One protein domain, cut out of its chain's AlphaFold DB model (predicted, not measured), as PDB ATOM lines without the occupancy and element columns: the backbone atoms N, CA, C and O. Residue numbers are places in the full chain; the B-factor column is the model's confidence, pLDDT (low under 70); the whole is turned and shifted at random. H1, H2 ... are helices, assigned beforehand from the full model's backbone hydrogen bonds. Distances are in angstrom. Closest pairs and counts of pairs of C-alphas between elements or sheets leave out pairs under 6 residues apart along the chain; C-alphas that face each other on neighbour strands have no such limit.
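Overview. This is residues 25 to 110 of the 119 residues of an uncharacterized protein of Rhizobium leguminosarum (UniProt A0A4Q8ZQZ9). The two long helices H2 and H3 make a rough T, H3 starting at the middle of H2, and H5 crosses H3 at nearly a right angle. H4 folds back from the far end of H3, and H1 bridges from H4 to the first part of H2, with which it forms a helical hairpin. The printed part has 86 residues with five named helices, H1 to H5 in order, and no named strand: all helix. It is compact, with a radius of gyration of the C-alphas of 12.8 A and spans of 39 by 30 by 18 A.

Arrangement. H2, residues 40 to 59, touches H3, residues 67 to 84, about perpendicular at 75 degrees; the closest C-alphas, of Leu 50 and Val 67, are 6.2 A apart. H5, residues 99 to 109, touches H3 at 88 degrees, about perpendicular, with the closest C-alphas, of Ala 73 and Gly 106, 4.4 A apart. H1, residues 28 to 37, touches residues 42 to 46 of H2 at a steep tilt of 42 degrees, opposite ways; the closest C-alphas are those of Ala 34 and Glu 42, 5.0 A apart. H4, residues 87 to 96, touches H1 through Gly 29 and Ala 94, the closest C-alphas at 4.7 A. H2 and H4 are apart. In H1, H2, H3, H4 and H5 every O i to N i+4 pair is within hydrogen-bond range.

Along the chain. H2 measures 28.5 A from C-alpha 40 at (109.286, 156.029, 172.717) to C-alpha 59, and H3 26.5 A. H1 begins at C-alpha 28 (109.865, 168.474, 160.198); H5 ends at C-alpha 109 (116.855, 162.303, 144.540).

Size, cuts and confidence. The C-alphas farthest apart, of Cys 61 and Asp 88, are 39.2 A apart. The printed part has no cut and no long link. Residues 59 to 63 have pLDDT under 70.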
ATOM      1  N   ARG A  25      99.314 165.798 158.728       77.62
ATOM      2  CA  ARG A  25     100.592 166.072 158.065       77.62
ATOM      3  C   ARG A  25     101.621 166.446 159.125       77.62
ATOM      4  O   ARG A  25     101.594 167.548 159.667       77.62
ATOM      5  N   MET A  26     102.510 165.505 159.427       90.81
ATOM      6  CA  MET A  26     103.617 165.711 160.346       90.81
ATOM      7  C   MET A  26     104.557 166.756 159.755       90.81
ATOM      8  O   MET A  26     104.864 166.688 158.570       90.81
ATOM      9  N   VAL A  27     105.024 167.704 160.564       95.50
ATOM     10  CA  VAL A  27     106.031 168.693 160.152       95.50
ATOM     11  C   VAL A  27     107.431 168.261 160.579       95.50
ATOM     12  O   VAL A  27     107.591 167.495 161.534       95.50
ATOM     13  N   VAL A  28     108.456 168.780 159.902       96.00
ATOM     14  CA  VAL A  28     109.865 168.474 160.198       96.00
ATOM     15  C   VAL A  28     110.223 168.804 161.653       96.00
ATOM     16  O   VAL A  28     110.928 168.034 162.301       96.00
ATOM     17  N   GLY A  29     109.692 169.897 162.206       94.88
ATOM     18  CA  GLY A  29     109.918 170.282 163.603       94.88
ATOM     19  C   GLY A  29     109.466 169.213 164.605       94.88
ATOM     20  O   GLY A  29     110.198 168.905 165.545       94.88
ATOM     21  N   TYR A  30     108.310 168.578 164.369       94.31
ATOM     22  CA  TYR A  30     107.826 167.479 165.210       94.31
ATOM     23  C   TYR A  30     108.725 166.246 165.091       94.31
ATOM     24  O   TYR A  30     109.072 165.639 166.100       94.31
ATOM     25  N   TYR A  31     109.146 165.900 163.872       94.56
ATOM     26  CA  TYR A  31     110.092 164.809 163.644       94.56
ATOM     27  C   TYR A  31     111.401 165.013 164.430       94.56
ATOM     28  O   TYR A  31     111.820 164.137 165.190       94.56
ATOM     29  N   LEU A  32     112.014 166.194 164.298       94.75
ATOM     30  CA  LEU A  32     113.249 166.542 165.004       94.75
ATOM     31  C   LEU A  32     113.058 166.508 166.523       94.75
ATOM     32  O   LEU A  32     113.936 166.032 167.244       94.75
ATOM     33  N   HIS A  33     111.904 166.970 167.007       93.50
ATOM     34  CA  HIS A  33     111.542 166.883 168.415       93.50
ATOM     35  C   HIS A  33     111.462 165.428 168.890       93.50
ATOM     36  O   HIS A  33     112.181 165.064 169.814       93.50
ATOM     37  N   ALA A  34     110.675 164.581 168.222       91.56
ATOM     38  CA  ALA A  34     110.448 163.186 168.602       91.56
ATOM     39  C   ALA A  34     111.754 162.376 168.733       91.56
ATOM     40  O   ALA A  34     111.931 161.574 169.655       91.56
ATOM     41  N   PHE A  35     112.712 162.598 167.829       87.25
ATOM     42  CA  PHE A  35     114.018 161.934 167.891       87.25
ATOM     43  C   PHE A  35     115.024 162.640 168.814       87.25
ATOM     44  O   PHE A  35     115.934 161.985 169.327       87.25
ATOM     45  N   GLY A  36     114.833 163.932 169.098       85.75
ATOM     46  CA  GLY A  36     115.624 164.699 170.064       85.75
ATOM     47  C   GLY A  36     115.265 164.412 171.528       85.75
ATOM     48  O   GLY A  36     116.163 164.266 172.358       85.75
ATOM     49  N   THR A  37     113.975 164.280 171.851       79.44
ATOM     50  CA  THR A  37     113.471 163.988 173.209       79.44
ATOM     51  C   THR A  37     113.668 162.534 173.620       79.44
ATOM     52  O   THR A  37     113.686 162.223 174.812       79.44
ATOM     53  N   LYS A  38     113.844 161.636 172.640       79.19
ATOM     54  CA  LYS A  38     114.003 160.185 172.827       79.19
ATOM     55  C   LYS A  38     112.816 159.522 173.531       79.19
ATOM     56  O   LYS A  38     112.976 158.471 174.161       79.19
ATOM     57  N   THR A  39     111.622 160.108 173.443       86.19
ATOM     58  CA  THR A  39     110.421 159.470 173.982       86.19
ATOM     59  C   THR A  39     109.954 158.372 173.024       86.19
ATOM     60  O   THR A  39     109.820 158.568 171.817       86.19
ATOM     61  N   LYS A  40     109.694 157.172 173.555       89.75
ATOM     62  CA  LYS A  40     109.286 156.029 172.717       89.75
ATOM     63  C   LYS A  40     107.951 156.265 172.004       89.75
ATOM     64  O   LYS A  40     107.770 155.773 170.898       89.75
ATOM     65  N   ALA A  41     107.032 156.992 172.638       89.06
ATOM     66  CA  ALA A  41     105.707 157.255 172.086       89.06
ATOM     67  C   ALA A  41     105.767 158.188 170.866       89.06
ATOM     68  O   ALA A  41     105.165 157.886 169.840       89.06
ATOM     69  N   GLU A  42     106.535 159.279 170.939       86.31
ATOM     70  CA  GLU A  42     106.649 160.224 169.820       86.31
ATOM     71  C   GLU A  42     107.420 159.602 168.652       86.31
ATOM     72  O   GLU A  42     107.029 159.768 167.499       86.31
ATOM     73  N   GLN A  43     108.465 158.817 168.940       91.06
ATOM     74  CA  GLN A  43     109.190 158.056 167.918       91.06
ATOM     75  C   GLN A  43     108.291 157.035 167.216       91.06
ATOM     76  O   GLN A  43     108.355 156.902 165.994       91.06
ATOM     77  N   LEU A  44     107.432 156.336 167.968       91.69
ATOM     78  CA  LEU A  44     106.473 155.395 167.394       91.69
ATOM     79  C   LEU A  44     105.486 156.105 166.461       91.69
ATOM     80  O   LEU A  44     105.249 155.609 165.366       91.69
ATOM     81  N   ALA A  45     105.004 157.295 166.828       90.62
ATOM     82  CA  ALA A  45     104.120 158.083 165.967       90.62
ATOM     83  C   ALA A  45     104.776 158.455 164.621       90.62
ATOM     84  O   ALA A  45     104.114 158.441 163.585       90.62
ATOM     85  N   VAL A  46     106.088 158.740 164.599       91.88
ATOM     86  CA  VAL A  46     106.822 158.945 163.334       91.88
ATOM     87  C   VAL A  46     106.872 157.658 162.513       91.88
ATOM     88  O   VAL A  46     106.655 157.685 161.302       91.88
ATOM     89  N   VAL A  47     107.150 156.523 163.153       91.19
ATOM     90  CA  VAL A  47     107.206 155.217 162.477       91.19
ATOM     91  C   VAL A  47     105.845 154.830 161.893       91.19
ATOM     92  O   VAL A  47     105.787 154.332 160.768       91.19
ATOM     93  N   GLU A  48     104.754 155.081 162.615       91.12
ATOM     94  CA  GLU A  48     103.383 154.858 162.143       91.12
ATOM     95  C   GLU A  48     103.059 155.751 160.937       91.12
ATOM     96  O   GLU A  48     102.617 155.246 159.904       91.12
ATOM     97  N   TYR A  49     103.393 157.045 161.013       91.69
ATOM     98  CA  TYR A  49     103.247 157.982 159.894       91.69
ATOM     99  C   TYR A  49     104.016 157.525 158.641       91.69
ATOM    100  O   TYR A  49     103.474 157.498 157.535       91.69
ATOM    101  N   LEU A  50     105.273 157.104 158.798       90.69
ATOM    102  CA  LEU A  50     106.085 156.603 157.686       90.69
ATOM    103  C   LEU A  50     105.590 155.261 157.140       90.69
ATOM    104  O   LEU A  50     105.745 154.995 155.948       90.69
ATOM    105  N   SER A  51     104.983 154.422 157.980       88.69
ATOM    106  CA  SER A  51     104.405 153.150 157.541       88.69
ATOM    107  C   SER A  51     103.255 153.378 156.563       88.69
ATOM    108  O   SER A  51     103.213 152.716 155.530       88.69
ATOM    109  N   GLY A  52     102.389 154.366 156.804       88.00
ATOM    110  CA  GLY A  52     101.342 154.701 155.835       88.00
ATOM    111  C   GLY A  52     101.880 155.338 154.546       88.00
ATOM    112  O   GLY A  52     101.352 155.052 153.476       88.00
ATOM    113  N   ILE A  53     102.970 156.123 154.598       87.00
ATOM    114  CA  ILE A  53     103.645 156.608 153.375       87.00
ATOM    115  C   ILE A  53     104.204 155.439 152.561       87.00
ATOM    116  O   ILE A  53     103.984 155.382 151.352       87.00
ATOM    117  N   ARG A  54     104.902 154.492 153.204       86.00
ATOM    118  CA  ARG A  54     105.390 153.270 152.547       86.00
ATOM    119  C   ARG A  54     104.243 152.535 151.867       86.00
ATOM    120  O   ARG A  54     104.379 152.146 150.713       86.00
ATOM    121  N   ASP A  55     103.149 152.319 152.586       82.62
ATOM    122  CA  ASP A  55     102.015 151.562 152.066       82.62
ATOM    123  C   ASP A  55     101.377 152.298 150.872       82.62
ATOM    124  O   ASP A  55     101.047 151.669 149.869       82.62
ATOM    125  N   HIS A  56     101.323 153.635 150.912       80.38
ATOM    126  CA  HIS A  56     100.903 154.453 149.776       80.38
ATOM    127  C   HIS A  56     101.837 154.310 148.565       80.38
ATOM    128  O   HIS A  56     101.357 154.084 147.459       80.38
ATOM    129  N   LEU A  57     103.158 154.379 148.761       78.75
ATOM    130  CA  LEU A  57     104.159 154.164 147.703       78.75
ATOM    131  C   LEU A  57     104.071 152.751 147.103       78.75
ATOM    132  O   LEU A  57     104.213 152.573 145.894       78.75
ATOM    133  N   TYR A  58     103.803 151.746 147.941       72.94
ATOM    134  CA  TYR A  58     103.610 150.363 147.514       72.94
ATOM    135  C   TYR A  58     102.330 150.193 146.687       72.94
ATOM    136  O   TYR A  58     102.352 149.527 145.655       72.94
ATOM    137  N   TRP A  59     101.220 150.829 147.080       65.81
ATOM    138  CA  TRP A  59      99.983 150.851 146.284       65.81
ATOM    139  C   TRP A  59     100.108 151.672 145.003       65.81
ATOM    140  O   TRP A  59      99.490 151.325 143.999       65.81
ATOM    141  N   GLN A  60     100.943 152.714 145.013       67.75
ATOM    142  CA  GLN A  60     101.377 153.416 143.805       67.75
ATOM    143  C   GLN A  60     102.322 152.582 142.943       67.75
ATOM    144  O   GLN A  60     102.633 152.999 141.835       67.75
ATOM    145  N   CYS A  61     102.644 151.360 143.386       63.41
ATOM    146  CA  CYS A  61     103.089 150.266 142.542       63.41
ATOM    147  C   CYS A  61     104.574 150.378 142.124       63.41
ATOM    148  O   CYS A  61     105.073 149.588 141.328       63.41
ATOM    149  N   GLU A  62     105.325 151.291 142.756       65.69
ATOM    150  CA  GLU A  62     106.685 151.629 142.331       65.69
ATOM    151  C   GLU A  62     107.812 151.090 143.232       65.69
ATOM    152  O   GLU A  62     108.913 150.892 142.718       65.69
ATOM    153  N   TYR A  63     107.596 150.790 144.527       65.69
ATOM    154  CA  TYR A  63     108.727 150.480 145.427       65.69
ATOM    155  C   TYR A  63     108.432 149.508 146.584       65.69
ATOM    156  O   TYR A  63     107.377 149.548 147.217       65.69
ATOM    157  N   THR A  64     109.429 148.686 146.934       75.12
ATOM    158  CA  THR A  64     109.521 148.024 148.250       75.12
ATOM    159  C   THR A  64     110.482 148.823 149.126       75.12
ATOM    160  O   THR A  64     111.686 148.771 148.906       75.12
ATOM    161  N   VAL A  65     109.965 149.567 150.109       80.12
ATOM    162  CA  VAL A  65     110.776 150.464 150.956       80.12
ATOM    163  C   VAL A  65     110.644 150.135 152.436       80.12
ATOM    164  O   VAL A  65     109.554 149.857 152.939       80.12
ATOM    165  N   ARG A  66     111.758 150.168 153.166       87.25
ATOM    166  CA  ARG A  66     111.789 150.045 154.628       87.25
ATOM    167  C   ARG A  66     111.624 151.420 155.262       87.25
ATOM    168  O   ARG A  66     112.111 152.416 154.743       87.25
ATOM    169  N   VAL A  67     111.020 151.469 156.450       89.69
ATOM    170  CA  VAL A  67     110.859 152.725 157.212       89.69
ATOM    171  C   VAL A  67     112.203 153.418 157.468       89.69
ATOM    172  O   VAL A  67     112.278 154.640 157.422       89.69
ATOM    173  N   THR A  68     113.277 152.653 157.682       90.31
ATOM    174  CA  THR A  68     114.631 153.202 157.854       90.31
ATOM    175  C   THR A  68     115.120 153.951 156.617       90.31
ATOM    176  O   THR A  68     115.703 155.014 156.753       90.31
ATOM    177  N   GLU A  69     114.817 153.455 155.415       89.12
ATOM    178  CA  GLU A  69     115.215 154.107 154.159       89.12
ATOM    179  C   GLU A  69     114.452 155.422 153.954       89.12
ATOM    180  O   GLU A  69     115.018 156.401 153.478       89.12
ATOM    181  N   LEU A  70     113.187 155.481 154.390       91.06
ATOM    182  CA  LEU A  70     112.403 156.721 154.388       91.06
ATOM    183  C   LEU A  70     112.974 157.766 155.360       91.06
ATOM    184  O   LEU A  70     113.023 158.952 155.035       91.06
ATOM    185  N   LEU A  71     113.412 157.327 156.548       93.00
ATOM    186  CA  LEU A  71     114.071 158.191 157.533       93.00
ATOM    187  C   LEU A  71     115.401 158.730 157.003       93.00
ATOM    188  O   LEU A  71     115.656 159.927 157.115       93.00
ATOM    189  N   ASP A  72     116.230 157.867 156.417       92.31
ATOM    190  CA  ASP A  72     117.534 158.246 155.871       92.31
ATOM    191  C   ASP A  72     117.383 159.267 154.734       92.31
ATOM    192  O   ASP A  72     118.061 160.298 154.736       92.31
ATOM    193  N   ALA A  73     116.424 159.045 153.828       90.94
ATOM    194  CA  ALA A  73     116.100 159.972 152.747       90.94
ATOM    195  C   ALA A  73     115.669 161.354 153.275       90.94
ATOM    196  O   ALA A  73     116.173 162.385 152.822       90.94
ATOM    197  N   ALA A  74     114.777 161.391 154.271       94.06
ATOM    198  CA  ALA A  74     114.345 162.648 154.874       94.06
ATOM    199  C   ALA A  74     115.489 163.358 155.617       94.06
ATOM    200  O   ALA A  74     115.638 164.574 155.496       94.06
ATOM    201  N   ASN A  75     116.325 162.614 156.348       95.06
ATOM    202  CA  ASN A  75     117.477 163.159 157.067       95.06
ATOM    203  C   ASN A  75     118.496 163.805 156.134       95.06
ATOM    204  O   ASN A  75     118.966 164.903 156.426       95.06
ATOM    205  N   ALA A  76     118.797 163.168 155.001       93.00
ATOM    206  CA  ALA A  76     119.692 163.741 154.004       93.00
ATOM    207  C   ALA A  76     119.192 165.118 153.536       93.00
ATOM    208  O   ALA A  76     119.959 166.081 153.493       93.00
ATOM    209  N   MET A  77     117.889 165.245 153.269       93.50
ATOM    210  CA  MET A  77     117.297 166.515 152.847       93.50
ATOM    211  C   MET A  77     117.269 167.567 153.957       93.50
ATOM    212  O   MET A  77     117.543 168.739 153.697       93.50
ATOM    213  N   ILE A  78     116.973 167.166 155.193       96.00
ATOM    214  CA  ILE A  78     116.980 168.069 156.348       96.00
ATOM    215  C   ILE A  78     118.389 168.619 156.600       96.00
ATOM    216  O   ILE A  78     118.535 169.817 156.837       96.00
ATOM    217  N   GLU A  79     119.428 167.787 156.506       95.00
ATOM    218  CA  GLU A  79     120.814 168.234 156.689       95.00
ATOM    219  C   GLU A  79     121.255 169.214 155.590       95.00
ATOM    220  O   GLU A  79     121.915 170.210 155.889       95.00
ATOM    221  N   VAL A  80     120.818 169.020 154.340       93.62
ATOM    222  CA  VAL A  80     121.037 170.003 153.262       93.62
ATOM    223  C   VAL A  80     120.386 171.351 153.595       93.62
ATOM    224  O   VAL A  80     121.010 172.401 153.428       93.62
ATOM    225  N   GLN A  81     119.149 171.346 154.097       94.69
ATOM    226  CA  GLN A  81     118.455 172.584 154.476       94.69
ATOM    227  C   GLN A  81     119.138 173.277 155.656       94.69
ATOM    228  O   GLN A  81     119.364 174.484 155.631       94.69
ATOM    229  N   LYS A  82     119.560 172.508 156.656       94.50
ATOM    230  CA  LYS A  82     120.280 173.015 157.825       94.50
ATOM    231  C   LYS A  82     121.625 173.651 157.470       94.50
ATOM    232  O   LYS A  82     122.023 174.619 158.107       94.50
ATOM    233  N   ALA A  83     122.323 173.131 156.461       95.31
ATOM    234  CA  ALA A  83     123.611 173.664 156.019       95.31
ATOM    235  C   ALA A  83     123.500 174.973 155.215       95.31
ATOM    236  O   ALA A  83     124.502 175.664 155.037       95.31
ATOM    237  N   THR A  84     122.311 175.305 154.705       93.31
ATOM    238  CA  THR A  84     122.096 176.433 153.778       93.31
ATOM    239  C   THR A  84     121.361 177.619 154.401       93.31
ATOM    240  O   THR A  84     121.220 178.649 153.745       93.31
ATOM    241  N   GLN A  85     120.924 177.499 155.655       94.31
ATOM    242  CA  GLN A  85     120.102 178.489 156.353       94.31
ATOM    243  C   GLN A  85     120.725 178.871 157.703       94.31
ATOM    244  O   GLN A  85     121.486 178.100 158.295       94.31
ATOM    245  N   SER A  86     120.391 180.056 158.216       96.88
ATOM    246  CA  SER A  86     120.659 180.391 159.619       96.88
ATOM    247  C   SER A  86     119.792 179.548 160.565       96.88
ATOM    248  O   SER A  86     118.836 178.893 160.150       96.88
ATOM    249  N   HIS A  87     120.113 179.553 161.863       94.69
ATOM    250  CA  HIS A  87     119.361 178.770 162.847       94.69
ATOM    251  C   HIS A  87     117.874 179.150 162.892       94.69
ATOM    252  O   HIS A  87     117.020 178.267 162.857       94.69
ATOM    253  N   ASP A  88     117.569 180.447 162.930       96.88
ATOM    254  CA  ASP A  88     116.193 180.932 163.055       96.88
ATOM    255  C   ASP A  88     115.381 180.634 161.786       96.88
ATOM    256  O   ASP A  88     114.246 180.165 161.874       96.88
ATOM    257  N   GLU A  89     115.992 180.809 160.609       97.12
ATOM    258  CA  GLU A  89     115.393 180.434 159.322       97.12
ATOM    259  C   GLU A  89     115.103 178.932 159.258       97.12
ATOM    260  O   GLU A  89     114.007 178.532 158.863       97.12
ATOM    261  N   PHE A  90     116.041 178.098 159.719       97.06
ATOM    262  CA  PHE A  90     115.858 176.652 159.763       97.06
ATOM    263  C   PHE A  90     114.723 176.243 160.706       97.06
ATOM    264  O   PHE A  90     113.932 175.361 160.374       97.06
ATOM    265  N   VAL A  91     114.612 176.877 161.877       95.88
ATOM    266  CA  VAL A  91     113.528 176.603 162.832       95.88
ATOM    267  C   VAL A  91     112.173 177.005 162.248       95.88
ATOM    268  O   VAL A  91     111.212 176.236 162.350       95.88
ATOM    269  N   GLU A  92     112.074 178.169 161.602       96.69
ATOM    270  CA  GLU A  92     110.846 178.592 160.920       96.69
ATOM    271  C   GLU A  92     110.477 177.614 159.796       96.69
ATOM    272  O   GLU A  92     109.337 177.142 159.712       96.69
ATOM    273  N   TRP A  93     111.455 177.258 158.963       96.31
ATOM    274  CA  TRP A  93     111.296 176.289 157.889       96.31
ATOM    275  C   TRP A  93     110.822 174.928 158.418       96.31
ATOM    276  O   TRP A  93     109.859 174.365 157.889       96.31
ATOM    277  N   ALA A  94     111.433 174.413 159.484       96.06
ATOM    278  CA  ALA A  94     111.102 173.105 160.040       96.06
ATOM    279  C   ALA A  94     109.663 173.052 160.578       96.06
ATOM    280  O   ALA A  94     108.986 172.030 160.445       96.06
ATOM    281  N   ASN A  95     109.168 174.150 161.152       95.06
ATOM    282  CA  ASN A  95     107.822 174.220 161.724       95.06
ATOM    283  C   ASN A  95     106.708 174.374 160.679       95.06
ATOM    284  O   ASN A  95     105.552 174.080 160.983       95.06
ATOM    285  N   ARG A  96     107.032 174.806 159.454       94.94
ATOM    286  CA  ARG A  96     106.054 174.977 158.365       94.94
ATOM    287  C   ARG A  96     106.130 173.906 157.277       94.94
ATOM    288  O   ARG A  96     105.235 173.829 156.440       94.94
ATOM    289  N   THR A  97     107.199 173.112 157.256       94.62
ATOM    290  CA  THR A  97     107.455 172.142 156.186       94.62
ATOM    291  C   THR A  97     106.915 170.763 156.558       94.62
ATOM    292  O   THR A  97     107.308 170.227 157.599       94.62
ATOM    293  N   PRO A  98     106.053 170.155 155.725       94.75
ATOM    294  CA  PRO A  98     105.642 168.768 155.903       94.75
ATOM    295  C   PRO A  98     106.842 167.816 155.847       94.75
ATOM    296  O   PRO A  98     107.666 167.866 154.937       94.75
ATOM    297  N   PHE A  99     106.931 166.906 156.809       94.50
ATOM    298  CA  PHE A  99     107.974 165.890 156.882       94.50
ATOM    299  C   PHE A  99     107.895 164.905 155.709       94.50
ATOM    300  O   PHE A  99     108.924 164.539 155.146       94.50
ATOM    301  N   GLY A 100     106.680 164.536 155.283       90.88
ATOM    302  CA  GLY A 100     106.471 163.691 154.105       90.88
ATOM    303  C   GLY A 100     107.118 164.251 152.832       90.88
ATOM    304  O   GLY A 100     107.668 163.482 152.050       90.88
ATOM    305  N   ASP A 101     107.159 165.577 152.654       91.31
ATOM    306  CA  ASP A 101     107.808 166.192 151.488       91.31
ATOM    307  C   ASP A 101     109.313 165.891 151.464       91.31
ATOM    308  O   ASP A 101     109.873 165.635 150.401       91.31
ATOM    309  N   MET A 102     109.974 165.856 152.628       93.50
ATOM    310  CA  MET A 102     111.397 165.498 152.719       93.50
ATOM    311  C   MET A 102     111.637 164.039 152.335       93.50
ATOM    312  O   MET A 102     112.626 163.742 151.667       93.50
ATOM    313  N   VAL A 103     110.709 163.150 152.697       90.75
ATOM    314  CA  VAL A 103     110.741 161.739 152.293       90.75
ATOM    315  C   VAL A 103     110.627 161.622 150.772       90.75
ATOM    316  O   VAL A 103     111.484 161.007 150.142       90.75
ATOM    317  N   PHE A 104     109.617 162.246 150.156       87.94
ATOM    318  CA  PHE A 104     109.410 162.162 148.704       87.94
ATOM    319  C   PHE A 104     110.543 162.809 147.904       87.94
ATOM    320  O   PHE A 104     110.981 162.246 146.901       87.94
ATOM    321  N   ILE A 105     111.037 163.974 148.335       87.94
ATOM    322  CA  ILE A 105     112.171 164.639 147.680       87.94
ATOM    323  C   ILE A 105     113.426 163.771 147.793       87.94
ATOM    324  O   ILE A 105     114.113 163.590 146.791       87.94
ATOM    325  N   GLY A 106     113.695 163.206 148.975       85.94
ATOM    326  CA  GLY A 106     114.835 162.321 149.200       85.94
ATOM    327  C   GLY A 106     114.776 161.065 148.329       85.94
ATOM    328  O   GLY A 106     115.729 160.786 147.613       85.94
ATOM    329  N   ILE A 107     113.630 160.375 148.287       84.88
ATOM    330  CA  ILE A 107     113.410 159.203 147.418       84.88
ATOM    331  C   ILE A 107     113.553 159.565 145.939       84.88
ATOM    332  O   ILE A 107     114.097 158.795 145.158       84.88
ATOM    333  N   LYS A 108     113.063 160.734 145.518       82.56
ATOM    334  CA  LYS A 108     113.212 161.173 144.128       82.56
ATOM    335  C   LYS A 108     114.672 161.466 143.774       82.56
ATOM    336  O   LYS A 108     115.068 161.253 142.630       82.56
ATOM    337  N   ALA A 109     115.440 162.002 144.722       80.69
ATOM    338  CA  ALA A 109     116.855 162.303 144.540       80.69
ATOM    339  C   ALA A 109     117.718 161.031 144.530       80.69
ATOM    340  O   ALA A 109     118.631 160.934 143.713       80.69
ATOM    341  N   ASP A 110     117.401 160.068 145.396       78.06
ATOM    342  CA  ASP A 110     118.076 158.774 145.501       78.06
ATOM    343  C   ASP A 110     117.050 157.643 145.726       78.06
ATOM    344  O   ASP A 110     116.678 157.340 146.865       78.06
TER     345      ASP A 110